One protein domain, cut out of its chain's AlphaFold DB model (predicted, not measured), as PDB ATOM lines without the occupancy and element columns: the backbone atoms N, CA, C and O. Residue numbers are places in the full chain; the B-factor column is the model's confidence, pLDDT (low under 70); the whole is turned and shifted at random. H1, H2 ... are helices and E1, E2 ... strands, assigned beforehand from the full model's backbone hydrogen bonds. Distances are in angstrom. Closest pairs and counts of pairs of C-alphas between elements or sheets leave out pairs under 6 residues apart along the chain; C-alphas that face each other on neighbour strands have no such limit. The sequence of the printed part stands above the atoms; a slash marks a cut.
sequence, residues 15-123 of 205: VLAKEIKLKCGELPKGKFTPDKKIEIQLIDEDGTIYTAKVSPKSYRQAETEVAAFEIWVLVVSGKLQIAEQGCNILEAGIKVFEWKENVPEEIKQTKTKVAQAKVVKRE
ATOM      1  N   VAL A  15     176.272 200.804 121.946       57.88
ATOM      2  CA  VAL A  15     176.521 199.464 121.423       57.88
ATOM      3  C   VAL A  15     176.444 198.527 122.615       57.88
ATOM      4  O   VAL A  15     177.194 198.707 123.564       57.88
ATOM      5  N   LEU A  16     175.531 197.565 122.577       60.12
ATOM      6  CA  LEU A  16     175.548 196.449 123.506       60.12
ATOM      7  C   LEU A  16     176.572 195.452 122.959       60.12
ATOM      8  O   LEU A  16     176.471 195.027 121.802       60.12
ATOM      9  N   ALA A  17     177.507 194.977 123.779       57.09
ATOM     10  CA  ALA A  17     178.361 193.843 123.410       57.09
ATOM     11  C   ALA A  17     177.585 192.503 123.318       57.09
ATOM     12  O   ALA A  17     178.173 191.423 123.397       57.09
ATOM     13  N   LYS A  18     176.250 192.545 123.201       72.31
ATOM     14  CA  LYS A  18     175.351 191.396 123.322       72.31
ATOM     15  C   LYS A  18     174.936 190.874 121.960       72.31
ATOM     16  O   LYS A  18     174.533 191.632 121.076       72.31
ATOM     17  N   GLU A  19     175.022 189.555 121.817       79.56
ATOM     18  CA  GLU A  19     174.571 188.861 120.619       79.56
ATOM     19  C   GLU A  19     173.042 188.786 120.629       79.56
ATOM     20  O   GLU A  19     172.435 188.232 121.552       79.56
ATOM     21  N   ILE A  20     172.431 189.346 119.589       85.12
ATOM     22  CA  ILE A  20     171.008 189.210 119.297       85.12
ATOM     23  C   ILE A  20     170.814 188.231 118.144       85.12
ATOM     24  O   ILE A  20     171.612 188.201 117.205       85.12
ATOM     25  N   LYS A  21     169.740 187.440 118.205       85.81
ATOM     26  CA  LYS A  21     169.255 186.596 117.107       85.81
ATOM     27  C   LYS A  21     167.787 186.901 116.848       85.81
ATOM     28  O   LYS A  21     166.956 186.762 117.742       85.81
ATOM     29  N   LEU A  22     167.481 187.290 115.616       85.62
ATOM     30  CA  LEU A  22     166.133 187.551 115.130       85.62
ATOM     31  C   LEU A  22     165.752 186.479 114.118       85.62
ATOM     32  O   LEU A  22     166.444 186.301 113.117       85.62
ATOM     33  N   LYS A  23     164.658 185.768 114.376       83.31
ATOM     34  CA  LYS A  23     164.053 184.833 113.427       83.31
ATOM     35  C   LYS A  23     162.960 185.544 112.642       83.31
ATOM     36  O   LYS A  23     162.156 186.236 113.258       83.31
ATOM     37  N   CYS A  24     162.902 185.348 111.330       82.06
ATOM     38  CA  CYS A  24     161.921 185.974 110.443       82.06
ATOM     39  C   CYS A  24     161.297 184.919 109.520       82.06
ATOM     40  O   CYS A  24     161.998 184.017 109.056       82.06
ATOM     41  N   GLY A  25     159.996 185.049 109.253       78.31
ATOM     42  CA  GLY A  25     159.271 184.206 108.289       78.31
ATOM     43  C   GLY A  25     159.304 184.736 106.851       78.31
ATOM     44  O   GLY A  25     158.849 184.064 105.936       78.31
ATOM     45  N   GLU A  26     159.846 185.940 106.649       82.69
ATOM     46  CA  GLU A  26     159.955 186.600 105.348       82.69
ATOM     47  C   GLU A  26     161.371 187.164 105.148       82.69
ATOM     48  O   GLU A  26     162.049 187.533 106.111       82.69
ATOM     49  N   LEU A  27     161.833 187.208 103.893       85.88
ATOM     50  CA  LEU A  27     163.142 187.748 103.548       85.88
ATOM     51  C   LEU A  27     162.991 189.266 103.388       85.88
ATOM     52  O   LEU A  27     162.261 189.710 102.495       85.88
ATOM     53  N   PRO A  28     163.645 190.087 104.227       87.25
ATOM     54  CA  PRO A  28     163.515 191.533 104.148       87.25
ATOM     55  C   PRO A  28     164.133 192.067 102.861       87.25
ATOM     56  O   PRO A  28     165.202 191.627 102.442       87.25
ATOM     57  N   LYS A  29     163.498 193.084 102.273       87.62
ATOM     58  CA  LYS A  29     164.047 193.769 101.101       87.62
ATOM     59  C   LYS A  29     165.341 194.492 101.464       87.62
ATOM     60  O   LYS A  29     165.336 195.411 102.280       87.62
ATOM     61  N   GLY A  30     166.420 194.102 100.800       86.12
ATOM     62  CA  GLY A  30     167.717 194.748 100.891       86.12
ATOM     63  C   GLY A  30     167.824 196.026 100.057       86.12
ATOM     64  O   GLY A  30     167.340 196.085  98.926       86.12
ATOM     65  N   LYS A  31     168.517 197.040 100.583       90.00
ATOM     66  CA  LYS A  31     168.979 198.216  99.829       90.00
ATOM     67  C   LYS A  31     170.499 198.285  99.853       90.00
ATOM     68  O   LYS A  31     171.108 198.123 100.908       90.00
ATOM     69  N   PHE A  32     171.117 198.544  98.703       89.25
ATOM     70  CA  PHE A  32     172.559 198.773  98.652       89.25
ATOM     71  C   PHE A  32     172.919 200.078  99.347       89.25
ATOM     72  O   PHE A  32     172.324 201.123  99.084       89.25
ATOM     73  N   THR A  33     173.922 200.008 100.208       88.19
ATOM     74  CA  THR A  33     174.470 201.160 100.914       88.19
ATOM     75  C   THR A  33     175.789 201.617 100.282       88.19
ATOM     76  O   THR A  33     176.451 200.837  99.586       88.19
ATOM     77  N   PRO A  34     176.228 202.866 100.537       83.56
ATOM     78  CA  PRO A  34     177.508 203.378 100.037       83.56
ATOM     79  C   PRO A  34     178.725 202.534 100.450       83.56
ATOM     80  O   PRO A  34     179.705 202.463  99.713       83.56
ATOM     81  N   ASP A  35     178.654 201.833 101.587       84.62
ATOM     82  CA  ASP A  35     179.687 200.911 102.078       84.62
ATOM     83  C   ASP A  35     179.654 199.520 101.415       84.62
ATOM     84  O   ASP A  35     180.266 198.577 101.915       84.62
ATOM     85  N   LYS A  36     178.963 199.379 100.273       88.00
ATOM     86  CA  LYS A  36     178.824 198.124  99.507       88.00
ATOM     87  C   LYS A  36     178.225 196.975 100.328       88.00
ATOM     88  O   LYS A  36     178.460 195.804 100.021       88.00
ATOM     89  N   LYS A  37     177.444 197.295 101.357       91.88
ATOM     90  CA  LYS A  37     176.635 196.335 102.107       91.88
ATOM     91  C   LYS A  37     175.186 196.402 101.644       91.88
ATOM     92  O   LYS A  37     174.803 197.262 100.851       91.88
ATOM     93  N   ILE A  38     174.402 195.440 102.109       91.88
ATOM     94  CA  ILE A  38     172.957 195.433 101.931       91.88
ATOM     95  C   ILE A  38     172.331 195.719 103.289       91.88
ATOM     96  O   ILE A  38     172.535 194.973 104.245       91.88
ATOM     97  N   GLU A  39     171.599 196.821 103.373       92.56
ATOM     98  CA  GLU A  39     170.809 197.180 104.540       92.56
ATOM     99  C   GLU A  39     169.428 196.542 104.449       92.56
ATOM    100  O   GLU A  39     168.753 196.646 103.423       92.56
ATOM    101  N   ILE A  40     169.022 195.887 105.531       92.62
ATOM    102  CA  ILE A  40     167.710 195.276 105.707       92.62
ATOM    103  C   ILE A  40     167.049 195.853 106.959       92.62
ATOM    104  O   ILE A  40     167.726 196.160 107.943       92.62
ATOM    105  N   GLN A  41     165.723 195.971 106.914       91.06
ATOM    106  CA  GLN A  41     164.899 196.376 108.052       91.06
ATOM    107  C   GLN A  41     163.975 195.233 108.460       91.06
ATOM    108  O   GLN A  41     163.393 194.557 107.605       91.06
ATOM    109  N   LEU A  42     163.862 195.036 109.768       89.44
ATOM    110  CA  LEU A  42     163.030 194.029 110.411       89.44
ATOM    111  C   LEU A  42     162.158 194.740 111.444       89.44
ATOM    112  O   LEU A  42     162.662 195.580 112.191       89.44
ATOM    113  N   ILE A  43     160.876 194.401 111.501       86.62
ATOM    114  CA  ILE A  43     159.948 194.953 112.492       86.62
ATOM    115  C   ILE A  43     159.536 193.831 113.437       86.62
ATOM    116  O   ILE A  43     159.113 192.764 112.995       86.62
ATOM    117  N   ASP A  44     159.667 194.068 114.735       83.56
ATOM    118  CA  ASP A  44     159.205 193.149 115.771       83.56
ATOM    119  C   ASP A  44     157.719 193.352 116.101       83.56
ATOM    120  O   ASP A  44     157.106 194.342 115.703       83.56
ATOM    121  N   GLU A  45     157.107 192.403 116.806       76.62
ATOM    122  CA  GLU A  45     155.670 192.433 117.117       76.62
ATOM    123  C   GLU A  45     155.269 193.642 117.968       76.62
ATOM    124  O   GLU A  45     154.148 194.133 117.859       76.62
ATOM    125  N   ASP A  46     156.202 194.141 118.777       74.50
ATOM    126  CA  ASP A  46     156.052 195.339 119.605       74.50
ATOM    127  C   ASP A  46     156.292 196.654 118.830       74.50
ATOM    128  O   ASP A  46     156.229 197.737 119.410       74.50
ATOM    129  N   GLY A  47     156.552 196.580 117.519       75.81
ATOM    130  CA  GLY A  47     156.840 197.731 116.661       75.81
ATOM    131  C   GLY A  47     158.306 198.173 116.669       75.81
ATOM    132  O   GLY A  47     158.647 199.141 115.984       75.81
ATOM    133  N   THR A  48     159.192 197.479 117.392       81.62
ATOM    134  CA  THR A  48     160.628 197.792 117.394       81.62
ATOM    135  C   THR A  48     161.231 197.562 116.010       81.62
ATOM    136  O   THR A  48     161.151 196.465 115.456       81.62
ATOM    137  N   ILE A  49     161.886 198.589 115.465       87.31
ATOM    138  CA  ILE A  49     162.585 198.506 114.179       87.31
ATOM    139  C   ILE A  49     164.041 198.104 114.416       87.31
ATOM    140  O   ILE A  49     164.772 198.780 115.146       87.31
ATOM    141  N   TYR A  50     164.467 197.030 113.751       88.38
ATOM    142  CA  TYR A  50     165.851 196.577 113.682       88.38
ATOM    143  C   TYR A  50     166.433 196.827 112.291       88.38
ATOM    144  O   TYR A  50     165.902 196.350 111.290       88.38
ATOM    145  N   THR A  51     167.566 197.519 112.234       91.50
ATOM    146  CA  THR A  51     168.326 197.762 111.005       91.50
ATOM    147  C   THR A  51     169.606 196.943 111.027       91.50
ATOM    148  O   THR A  51     170.399 197.044 111.962       91.50
ATOM    149  N   ALA A  52     169.842 196.134 109.998       91.94
ATOM    150  CA  ALA A  52     171.047 195.318 109.884       91.94
ATOM    151  C   ALA A  52     171.742 195.562 108.544       91.94
ATOM    152  O   ALA A  52     171.093 195.624 107.503       91.94
ATOM    153  N   LYS A  53     173.076 195.660 108.559       93.38
ATOM    154  CA  LYS A  53     173.897 195.750 107.341       93.38
ATOM    155  C   LYS A  53     174.646 194.445 107.124       93.38
ATOM    156  O   LYS A  53     175.625 194.171 107.818       93.38
ATOM    157  N   VAL A  54     174.203 193.659 106.148       93.62
ATOM    158  CA  VAL A  54     174.745 192.332 105.827       93.62
ATOM    159  C   VAL A  54     175.610 192.367 104.567       93.62
ATOM    160  O   VAL A  54     175.537 193.290 103.752       93.62
ATOM    161  N   SER A  55     176.461 191.353 104.393       94.19
ATOM    162  CA  SER A  55     177.286 191.251 103.185       94.19
ATOM    163  C   SER A  55     176.425 190.930 101.948       94.19
ATOM    164  O   SER A  55     175.490 190.128 102.051       94.19
ATOM    165  N   PRO A  56     176.755 191.457 100.753       93.00
ATOM    166  CA  PRO A  56     176.030 191.110  99.530       93.00
ATOM    167  C   PRO A  56     176.069 189.610  99.212       93.00
ATOM    168  O   PRO A  56     175.091 189.055  98.718       93.00
ATOM    169  N   LYS A  57     177.188 188.941  99.526       93.44
ATOM    170  CA  LYS A  57     177.361 187.498  99.320       93.44
ATOM    171  C   LYS A  57     176.372 186.692 100.164       93.44
ATOM    172  O   LYS A  57     175.681 185.834  99.631       93.44
ATOM    173  N   SER A  58     176.298 186.979 101.464       92.81
ATOM    174  CA  SER A  58     175.399 186.266 102.380       92.81
ATOM    175  C   SER A  58     173.926 186.543 102.083       92.81
ATOM    176  O   SER A  58     173.104 185.648 102.214       92.81
ATOM    177  N   TYR A  59     173.588 187.758 101.644       93.62
ATOM    178  CA  TYR A  59     172.218 188.092 101.254       93.62
ATOM    179  C   TYR A  59     171.771 187.320  99.999       93.62
ATOM    180  O   TYR A  59     170.710 186.710 100.016       93.62
ATOM    181  N   ARG A  60     172.606 187.252  98.951       92.38
ATOM    182  CA  ARG A  60     172.309 186.454  97.740       92.38
ATOM    183  C   ARG A  60     172.190 184.956  98.020       92.38
ATOM    184  O   ARG A  60     171.378 184.266  97.407       92.38
ATOM    185  N   GLN A  61     173.003 184.451  98.949       93.75
ATOM    186  CA  GLN A  61     172.883 183.074  99.423       93.75
ATOM    187  C   GLN A  61     171.510 182.846 100.074       93.75
ATOM    188  O   GLN A  61     170.824 181.895  99.714       93.75
ATOM    189  N   ALA A  62     171.075 183.762 100.945       91.44
ATOM    190  CA  ALA A  62     169.759 183.693 101.570       91.44
ATOM    191  C   ALA A  62     168.611 183.770 100.544       91.44
ATOM    192  O   ALA A  62     167.645 183.028 100.671       91.44
ATOM    193  N   GLU A  63     168.724 184.601  99.498       92.38
ATOM    194  CA  GLU A  63     167.747 184.636  98.391       92.38
ATOM    195  C   GLU A  63     167.610 183.273  97.699       92.38
ATOM    196  O   GLU A  63     166.502 182.827  97.409       92.38
ATOM    197  N   THR A  64     168.738 182.598  97.467       92.12
ATOM    198  CA  THR A  64     168.770 181.278  96.818       92.12
ATOM    199  C   THR A  64     168.148 180.204  97.713       92.12
ATOM    200  O   THR A  64     167.342 179.404  97.249       92.12
ATOM    201  N   GLU A  65     168.483 180.204  99.004       91.50
ATOM    202  CA  GLU A  65     167.961 179.254  99.996       91.50
ATOM    203  C   GLU A  65     166.451 179.419 100.214       91.50
ATOM    204  O   GLU A  65     165.711 178.439 100.198       91.50
ATOM    205  N   VAL A  66     165.968 180.659 100.331       88.88
ATOM    206  CA  VAL A  66     164.534 180.982 100.449       88.88
ATOM    207  C   VAL A  66     163.736 180.525  99.226       88.88
ATOM    208  O   VAL A  66     162.581 180.129  99.363       88.88
ATOM    209  N   ALA A  67     164.331 180.580  98.031       87.62
ATOM    210  CA  ALA A  67     163.692 180.088  96.812       87.62
ATOM    211  C   ALA A  67     163.680 178.551  96.720       87.62
ATOM    212  O   ALA A  67     162.809 177.994  96.055       87.62
ATOM    213  N   ALA A  68     164.639 177.879  97.364       88.56
ATOM    214  CA  ALA A  68     164.781 176.426  97.331       88.56
ATOM    215  C   ALA A  68     163.950 175.706  98.406       88.56
ATOM    216  O   ALA A  68     163.505 174.584  98.178       88.56
ATOM    217  N   PHE A  69     163.753 176.320  99.574       84.44
ATOM    218  CA  PHE A  69     163.068 175.696 100.706       84.44
ATOM    219  C   PHE A  69     161.556 175.951 100.679       84.44
ATOM    220  O   PHE A  69     161.105 177.082 100.510       84.44
ATOM    221  N   GLU A  70     160.759 174.904 100.906       80.19
ATOM    222  CA  GLU A  70     159.294 175.013 100.998       80.19
ATOM    223  C   GLU A  70     158.860 175.745 102.276       80.19
ATOM    224  O   GLU A  70     158.009 176.634 102.243       80.19
ATOM    225  N   ILE A  71     159.489 175.392 103.399       81.62
ATOM    226  CA  ILE A  71     159.301 176.021 104.703       81.62
ATOM    227  C   ILE A  71     160.680 176.343 105.259       81.62
ATOM    228  O   ILE A  71     161.562 175.484 105.336       81.62
ATOM    229  N   TRP A  72     160.871 177.588 105.668       86.06
ATOM    230  CA  TRP A  72     162.156 178.052 106.157       86.06
ATOM    231  C   TRP A  72     161.998 179.125 107.221       86.06
ATOM    232  O   TRP A  72     160.936 179.713 107.410       86.06
ATOM    233  N   VAL A  73     163.098 179.382 107.922       85.50
ATOM    234  CA  VAL A  73     163.235 180.511 108.834       85.50
ATOM    235  C   VAL A  73     164.541 181.236 108.559       85.50
ATOM    236  O   VAL A  73     165.608 180.627 108.440       85.50
ATOM    237  N   LEU A  74     164.461 182.558 108.459       87.56
ATOM    238  CA  LEU A  74     165.628 183.416 108.342       87.56
ATOM    239  C   LEU A  74     166.119 183.781 109.735       87.56
ATOM    240  O   LEU A  74     165.331 184.228 110.559       87.56
ATOM    241  N   VAL A  75     167.414 183.654 109.991       88.69
ATOM    242  CA  VAL A  75     168.055 184.120 111.220       88.69
ATOM    243  C   VAL A  75     169.003 185.259 110.884       88.69
ATOM    244  O   VAL A  75     169.949 185.079 110.116       88.69
ATOM    245  N   VAL A  76     168.770 186.415 111.498       91.25
ATOM    246  CA  VAL A  76     169.683 187.561 111.488       91.25
ATOM    247  C   VAL A  76     170.330 187.662 112.860       91.25
ATOM    248  O   VAL A  76     169.633 187.688 113.873       91.25
ATOM    249  N   SER A  77     171.658 187.688 112.911       90.25
ATOM    250  CA  SER A  77     172.409 187.707 114.169       90.25
ATOM    251  C   SER A  77     173.517 188.744 114.167       90.25
ATOM    252  O   SER A  77     174.139 188.949 113.129       90.25
ATOM    253  N   GLY A  78     173.822 189.342 115.314       89.44
ATOM    254  CA  GLY A  78     174.952 190.264 115.451       89.44
ATOM    255  C   GLY A  78     174.969 190.961 116.804       89.44
ATOM    256  O   GLY A  78     174.279 190.534 117.728       89.44
ATOM    257  N   LYS A  79     175.746 192.040 116.917       87.19
ATOM    258  CA  LYS A  79     175.808 192.870 118.127       87.19
ATOM    259  C   LYS A  79     174.682 193.894 118.108       87.19
ATOM    260  O   LYS A  79     174.572 194.665 117.157       87.19
ATOM    261  N   LEU A  80     173.842 193.908 119.138       84.56
ATOM    262  CA  LEU A  80     172.759 194.884 119.241       84.56
ATOM    263  C   LEU A  80     173.328 196.257 119.626       84.56
ATOM    264  O   LEU A  80     174.056 196.375 120.594       84.56
ATOM    265  N   GLN A  81     172.985 197.312 118.902       83.44
ATOM    266  CA  GLN A  81     173.236 198.703 119.269       83.44
ATOM    267  C   GLN A  81     171.896 199.422 119.321       83.44
ATOM    268  O   GLN A  81     171.113 199.347 118.383       83.44
ATOM    269  N   ILE A  82     171.632 200.152 120.392       76.81
ATOM    270  CA  ILE A  82     170.389 200.909 120.534       76.81
ATOM    271  C   ILE A  82     170.690 202.352 120.172       76.81
ATOM    272  O   ILE A  82     171.664 202.903 120.674       76.81
ATOM    273  N   ALA A  83     169.893 202.947 119.289       68.69
ATOM    274  CA  ALA A  83     170.014 204.328 118.842       68.69
ATOM    275  C   ALA A  83     168.656 205.043 118.932       68.69
ATOM    276  O   ALA A  83     167.613 204.409 119.072       68.69
ATOM    277  N   GLU A  84     168.655 206.373 118.810       61.59
ATOM    278  CA  GLU A  84     167.426 207.174 118.933       61.59
ATOM    279  C   GLU A  84     166.359 206.829 117.882       61.59
ATOM    280  O   GLU A  84     165.171 207.022 118.113       61.59
ATOM    281  N   GLN A  85     166.786 206.299 116.733       60.50
ATOM    282  CA  GLN A  85     165.926 205.954 115.598       60.50
ATOM    283  C   GLN A  85     165.554 204.461 115.541       60.50
ATOM    284  O   GLN A  85     164.921 204.031 114.579       60.50
ATOM    285  N   GLY A  86     165.954 203.663 116.540       72.81
ATOM    286  CA  GLY A  86     165.681 202.227 116.600       72.81
ATOM    287  C   GLY A  86     166.897 201.389 116.994       72.81
ATOM    288  O   GLY A  86     167.902 201.887 117.501       72.81
ATOM    289  N   CYS A  87     166.801 200.082 116.766       84.19
ATOM    290  CA  CYS A  87     167.867 199.134 117.064       84.19
ATOM    291  C   CYS A  87     168.711 198.857 115.813       84.19
ATOM    292  O   CYS A  87     168.188 198.529 114.755       84.19
ATOM    293  N   ASN A  88     170.028 198.918 115.933       87.81
ATOM    294  CA  ASN A  88     170.977 198.516 114.905       87.81
ATOM    295  C   ASN A  88     171.583 197.157 115.258       87.81
ATOM    296  O   ASN A  88     171.926 196.900 116.407       87.81
ATOM    297  N   ILE A  89     171.767 196.291 114.268       89.94
ATOM    298  CA  ILE A  89     172.523 195.046 114.406       89.94
ATOM    299  C   ILE A  89     173.858 195.250 113.700       89.94
ATOM    300  O   ILE A  89     173.948 195.272 112.469       89.94
ATOM    301  N   LEU A  90     174.900 195.436 114.499       88.56
ATOM    302  CA  LEU A  90     176.271 195.568 114.037       88.56
ATOM    303  C   LEU A  90     176.863 194.187 113.754       88.56
ATOM    304  O   LEU A  90     176.469 193.192 114.360       88.56
ATOM    305  N   GLU A  91     177.814 194.139 112.818       88.94
ATOM    306  CA  GLU A  91     178.464 192.889 112.386       88.94
ATOM    307  C   GLU A  91     177.445 191.805 111.982       88.94
ATOM    308  O   GLU A  91     177.634 190.617 112.233       88.94
ATOM    309  N   ALA A  92     176.338 192.234 111.366       90.62
ATOM    310  CA  ALA A  92     175.208 191.363 111.103       90.62
ATOM    311  C   ALA A  92     175.548 190.223 110.128       90.62
ATOM    312  O   ALA A  92     176.060 190.438 109.024       90.62
ATOM    313  N   GLY A  93     175.175 189.009 110.526       91.50
ATOM    314  CA  GLY A  93     175.110 187.814 109.696       91.50
ATOM    315  C   GLY A  93     173.663 187.425 109.395       91.50
ATOM    316  O   GLY A  93     172.757 187.711 110.175       91.50
ATOM    317  N   ILE A  94     173.463 186.753 108.263       93.25
ATOM    318  CA  ILE A  94     172.171 186.232 107.802       93.25
ATOM    319  C   ILE A  94     172.342 184.756 107.435       93.25
ATOM    320  O   ILE A  94     173.342 184.393 106.811       93.25
ATOM    321  N   LYS A  95     171.404 183.908 107.860       91.94
ATOM    322  CA  LYS A  95     171.364 182.469 107.549       91.94
ATOM    323  C   LYS A  95     169.922 182.020 107.356       91.94
ATOM    324  O   LYS A  95     169.068 182.428 108.139       91.94
ATOM    325  N   VAL A  96     169.659 181.166 106.376       89.50
ATOM    326  CA  VAL A  96     168.350 180.527 106.199       89.50
ATOM    327  C   VAL A  96     168.450 179.086 106.678       89.50
ATOM    328  O   VAL A  96     169.430 178.394 106.412       89.50
ATOM    329  N   PHE A  97     167.439 178.632 107.406       86.94
ATOM    330  CA  PHE A  97     167.318 177.243 107.824       86.94
ATOM    331  C   PHE A  97     166.042 176.655 107.238       86.94
ATOM    332  O   PHE A  97     164.964 177.220 107.422       86.94
ATOM    333  N   GLU A  98     166.169 175.519 106.556       84.81
ATOM    334  CA  GLU A  98     165.033 174.707 106.127       84.81
ATOM    335  C   GLU A  98     164.375 174.079 107.363       84.81
ATOM    336  O   GLU A  98     165.042 173.417 108.164       84.81
ATOM    337  N   TRP A  99     163.074 174.305 107.545       76.06
ATOM    338  CA  TRP A  99     162.335 173.744 108.670       76.06
ATOM    339  C   TRP A  99     161.622 172.469 108.226       76.06
ATOM    340  O   TRP A  99     160.576 172.518 107.580       76.06
ATOM    341  N   LYS A 100     162.175 171.314 108.603       66.69
ATOM    342  CA  LYS A 100     161.555 170.004 108.372       66.69
ATOM    343  C   LYS A 100     160.720 169.627 109.608       66.69
ATOM    344  O   LYS A 100     161.283 169.330 110.651       66.69
ATOM    345  N   GLU A 101     159.391 169.687 109.451       56.19
ATOM    346  CA  GLU A 101     158.298 169.173 110.319       56.19
ATOM    347  C   GLU A 101     157.585 170.076 111.367       56.19
ATOM    348  O   GLU A 101     158.183 170.831 112.134       56.19
ATOM    349  N   ASN A 102     156.243 169.918 111.341       45.78
ATOM    350  CA  ASN A 102     155.119 170.446 112.139       45.78
ATOM    351  C   ASN A 102     155.128 171.928 112.531       45.78
ATOM    352  O   ASN A 102     155.418 172.313 113.663       45.78
ATOM    353  N   VAL A 103     154.682 172.753 111.586       48.88
ATOM    354  CA  VAL A 103     154.473 174.186 111.777       48.88
ATOM    355  C   VAL A 103     152.986 174.487 112.039       48.88
ATOM    356  O   VAL A 103     152.151 174.068 111.231       48.88
ATOM    357  N   PRO A 104     152.645 175.214 113.126       50.41
ATOM    358  CA  PRO A 104     151.327 175.825 113.320       50.41
ATOM    359  C   PRO A 104     150.921 176.646 112.089       50.41
ATOM    360  O   PRO A 104     151.766 177.308 111.488       50.41
ATOM    361  N   GLU A 105     149.643 176.618 111.705       54.19
ATOM    362  CA  GLU A 105     149.144 177.222 110.452       54.19
ATOM    363  C   GLU A 105     149.497 178.710 110.260       54.19
ATOM    364  O   GLU A 105     149.532 179.180 109.124       54.19
ATOM    365  N   GLU A 106     149.841 179.433 111.327       53.62
ATOM    366  CA  GLU A 106     150.189 180.858 111.297       53.62
ATOM    367  C   GLU A 106     151.441 181.199 110.469       53.62
ATOM    368  O   GLU A 106     151.502 182.285 109.903       53.62
ATOM    369  N   ILE A 107     152.422 180.295 110.322       51.91
ATOM    370  CA  ILE A 107     153.634 180.581 109.514       51.91
ATOM    371  C   ILE A 107     153.403 180.283 108.019       51.91
ATOM    372  O   ILE A 107     154.216 180.643 107.170       51.91
ATOM    373  N   LYS A 108     152.285 179.634 107.652       49.62
ATOM    374  CA  LYS A 108     151.989 179.271 106.254       49.62
ATOM    375  C   LYS A 108     151.450 180.434 105.419       49.62
ATOM    376  O   LYS A 108     151.325 180.287 104.203       49.62
ATOM    377  N   GLN A 109     151.115 181.574 106.022       47.56
ATOM    378  CA  GLN A 109     150.435 182.657 105.314       47.56
ATOM    379  C   GLN A 109     151.090 184.019 105.535       47.56
ATOM    380  O   GLN A 109     150.697 184.747 106.432       47.56
ATOM    381  N   THR A 110     151.970 184.402 104.609       41.78
ATOM    382  CA  THR A 110     151.838 185.685 103.896       41.78
ATOM    383  C   THR A 110     152.741 185.690 102.666       41.78
ATOM    384  O   THR A 110     153.941 185.922 102.720       41.78
ATOM    385  N   LYS A 111     152.143 185.468 101.494       43.16
ATOM    386  CA  LYS A 111     152.683 186.020 100.251       43.16
ATOM    387  C   LYS A 111     151.831 187.227  99.882       43.16
ATOM    388  O   LYS A 111     150.612 187.120  99.788       43.16
ATOM    389  N   THR A 112     152.513 188.329  99.579       43.00
ATOM    390  CA  THR A 112     152.000 189.524  98.885       43.00
ATOM    391  C   THR A 112     151.446 190.643  99.771       43.00
ATOM    392  O   THR A 112     150.245 190.851  99.893       43.00
ATOM    393  N   LYS A 113     152.361 191.480 100.266       35.19
ATOM    394  CA  LYS A 113     152.335 192.950 100.140       35.19
ATOM    395  C   LYS A 113     153.767 193.445 100.351       35.19
ATOM    396  O   LYS A 113     154.615 192.686 100.802       35.19
ATOM    397  N   VAL A 114     154.081 194.681  99.967       44.56
ATOM    398  CA  VAL A 114     155.402 195.290 100.213       44.56
ATOM    399  C   VAL A 114     155.534 195.573 101.717       44.56
ATOM    400  O   VAL A 114     155.440 196.714 102.147       44.56
ATOM    401  N   ALA A 115     155.646 194.521 102.521       49.75
ATOM    402  CA  ALA A 115     155.748 194.571 103.967       49.75
ATOM    403  C   ALA A 115     157.198 194.274 104.365       49.75
ATOM    404  O   ALA A 115     157.891 193.484 103.725       49.75
ATOM    405  N   GLN A 116     157.692 195.000 105.360       61.16
ATOM    406  CA  GLN A 116     159.006 194.758 105.948       61.16
ATOM    407  C   GLN A 116     158.946 193.441 106.738       61.16
ATOM    408  O   GLN A 116     157.889 193.113 107.274       61.16
ATOM    409  N   ALA A 117     160.043 192.676 106.789       78.31
ATOM    410  CA  ALA A 117     160.001 191.343 107.386       78.31
ATOM    411  C   ALA A 117     159.667 191.419 108.881       78.31
ATOM    412  O   ALA A 117     160.305 192.160 109.635       78.31
ATOM    413  N   LYS A 118     158.675 190.627 109.294       79.44
ATOM    414  CA  LYS A 118     158.242 190.534 110.686       79.44
ATOM    415  C   LYS A 118     159.134 189.556 111.455       79.44
ATOM    416  O   LYS A 118     159.349 188.421 111.015       79.44
ATOM    417  N   VAL A 119     159.647 189.988 112.606       80.94
ATOM    418  CA  VAL A 119     160.360 189.116 113.546       80.94
ATOM    419  C   VAL A 119     159.342 188.184 114.203       80.94
ATOM    420  O   VAL A 119     158.335 188.626 114.741       80.94
ATOM    421  N   VAL A 120     159.607 186.881 114.146       78.12
ATOM    422  CA  VAL A 120     158.794 185.830 114.785       78.12
ATOM    423  C   VAL A 120     159.425 185.313 116.077       78.12
ATOM    424  O   VAL A 120     158.779 184.640 116.875       78.12
ATOM    425  N   LYS A 121     160.717 185.587 116.295       81.44
ATOM    426  CA  LYS A 121     161.395 185.287 117.560       81.44
ATOM    427  C   LYS A 121     162.605 186.194 117.750       81.44
ATOM    428  O   LYS A 121     163.493 186.208 116.898       81.44
ATOM    429  N   ARG A 122     162.672 186.871 118.896       84.25
ATOM    430  CA  ARG A 122     163.805 187.697 119.330       84.25
ATOM    431  C   ARG A 122     164.493 187.055 120.529       84.25
ATOM    432  O   ARG A 122     163.849 186.830 121.549       84.25
ATOM    433  N   GLU A 123     165.790 186.778 120.423       84.81
ATOM    434  CA  GLU A 123     166.600 186.183 121.497       84.81
ATOM    435  C   GLU A 123     167.849 187.031 121.775       84.81
ATOM    436  O   GLU A 123     168.515 187.474 120.839       84.81
TER     437      GLU A 123
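AT A GLANCE: This is residues 15 to 123 of the 205 residues of an uncharacterized protein of Chamaesiphon polymorphus CCALA 037 (UniProt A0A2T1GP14). The domain is a small closed barrel of six strands, with one helix, H1, packed along its outside. Three of the strands, E1, E4 and E5, bend sharply as they go round, and the long link after E1 folds back to E2, where residues 31 to 32 pair with residues 38 to 39. The short helix H2 is the named element farthest from the middle, on the way from E5 to E6. The printed part has 109 residues, with two named helices and six named strands in the order E1 E2 E3 H1 E4 E5 H2 E6, mixed in class; the barrel holds both parallel and antiparallel pairs. The whole is compact, with a radius of gyration of the C-alphas of 13.6 A, and rounded, spanning 37 by 29 by 26 A.

HOW THE PARTS SIT: E1, residues 15 to 24, bends by 81 degrees at residue 18 and is antiparallel to E4, residues 72 to 83, at 154 degrees, with N 22 and O 76 2.8 A apart. E4 bends by 72 degrees at residue 79 and forms a hairpin with E5, residues 86 to 98, with N 77 and O 93 at 2.9 A. E5 bends by 87 degrees at residue 91 and is parallel to E3, residues 49 to 54, with N 89 and O 51 at 2.8 A. E3 forms a hairpin with E2, residues 38 to 43, with N 40 and O 52 at 2.9 A. E2 is parallel to E6, residues 117 to 123, with N 43 and O 117 at 3.0 A. E6 is antiparallel to E1, with N 23 and O 121 at 2.8 A, and this pair closes the barrel. The pairing of E6 is staggered: residues 117 to 118 pair with E2 and residues 119 to 123 with E1. H1, residues 56 to 68, is on the barrel, outside it, at a height over the sheet of 8.1 A. It lies over E4 and runs along the strands, at 15 degrees to E4 on the local plane. The closest C-alphas of H1 and E5 are those of Ala 62 and Val 96, 5.8 A apart. H2, residues 105 to 108, is only just not on the barrel, with 4 pairs of C-alphas within 10 A, and is apart from H1. Every O i to N i+4 pair of H1 is within hydrogen-bond range; H2 is too short for such a pair.

IN THESE COORDINATES: E1 begins at C-alpha 15, (176.521, 199.464, 121.423), and is 22.7 A long. H1 begins at C-alpha 56, (176.030, 191.110, 99.530), and is 18.6 A long. E4 is 30.2 A long and E5 29.5 A. E6 ends at C-alpha 123, (166.600, 186.183, 121.497).

THE WHOLE: The C-alphas farthest apart, those of Pro 34 and Asn 102, are 41.6 A apart. The printed part has no cut. The link from E1 to E2, 13 residues, is long. The mean pLDDT of the printed part is 79.4; residues 15 to 17, 83 to 85 and 100 to 116 are under 70.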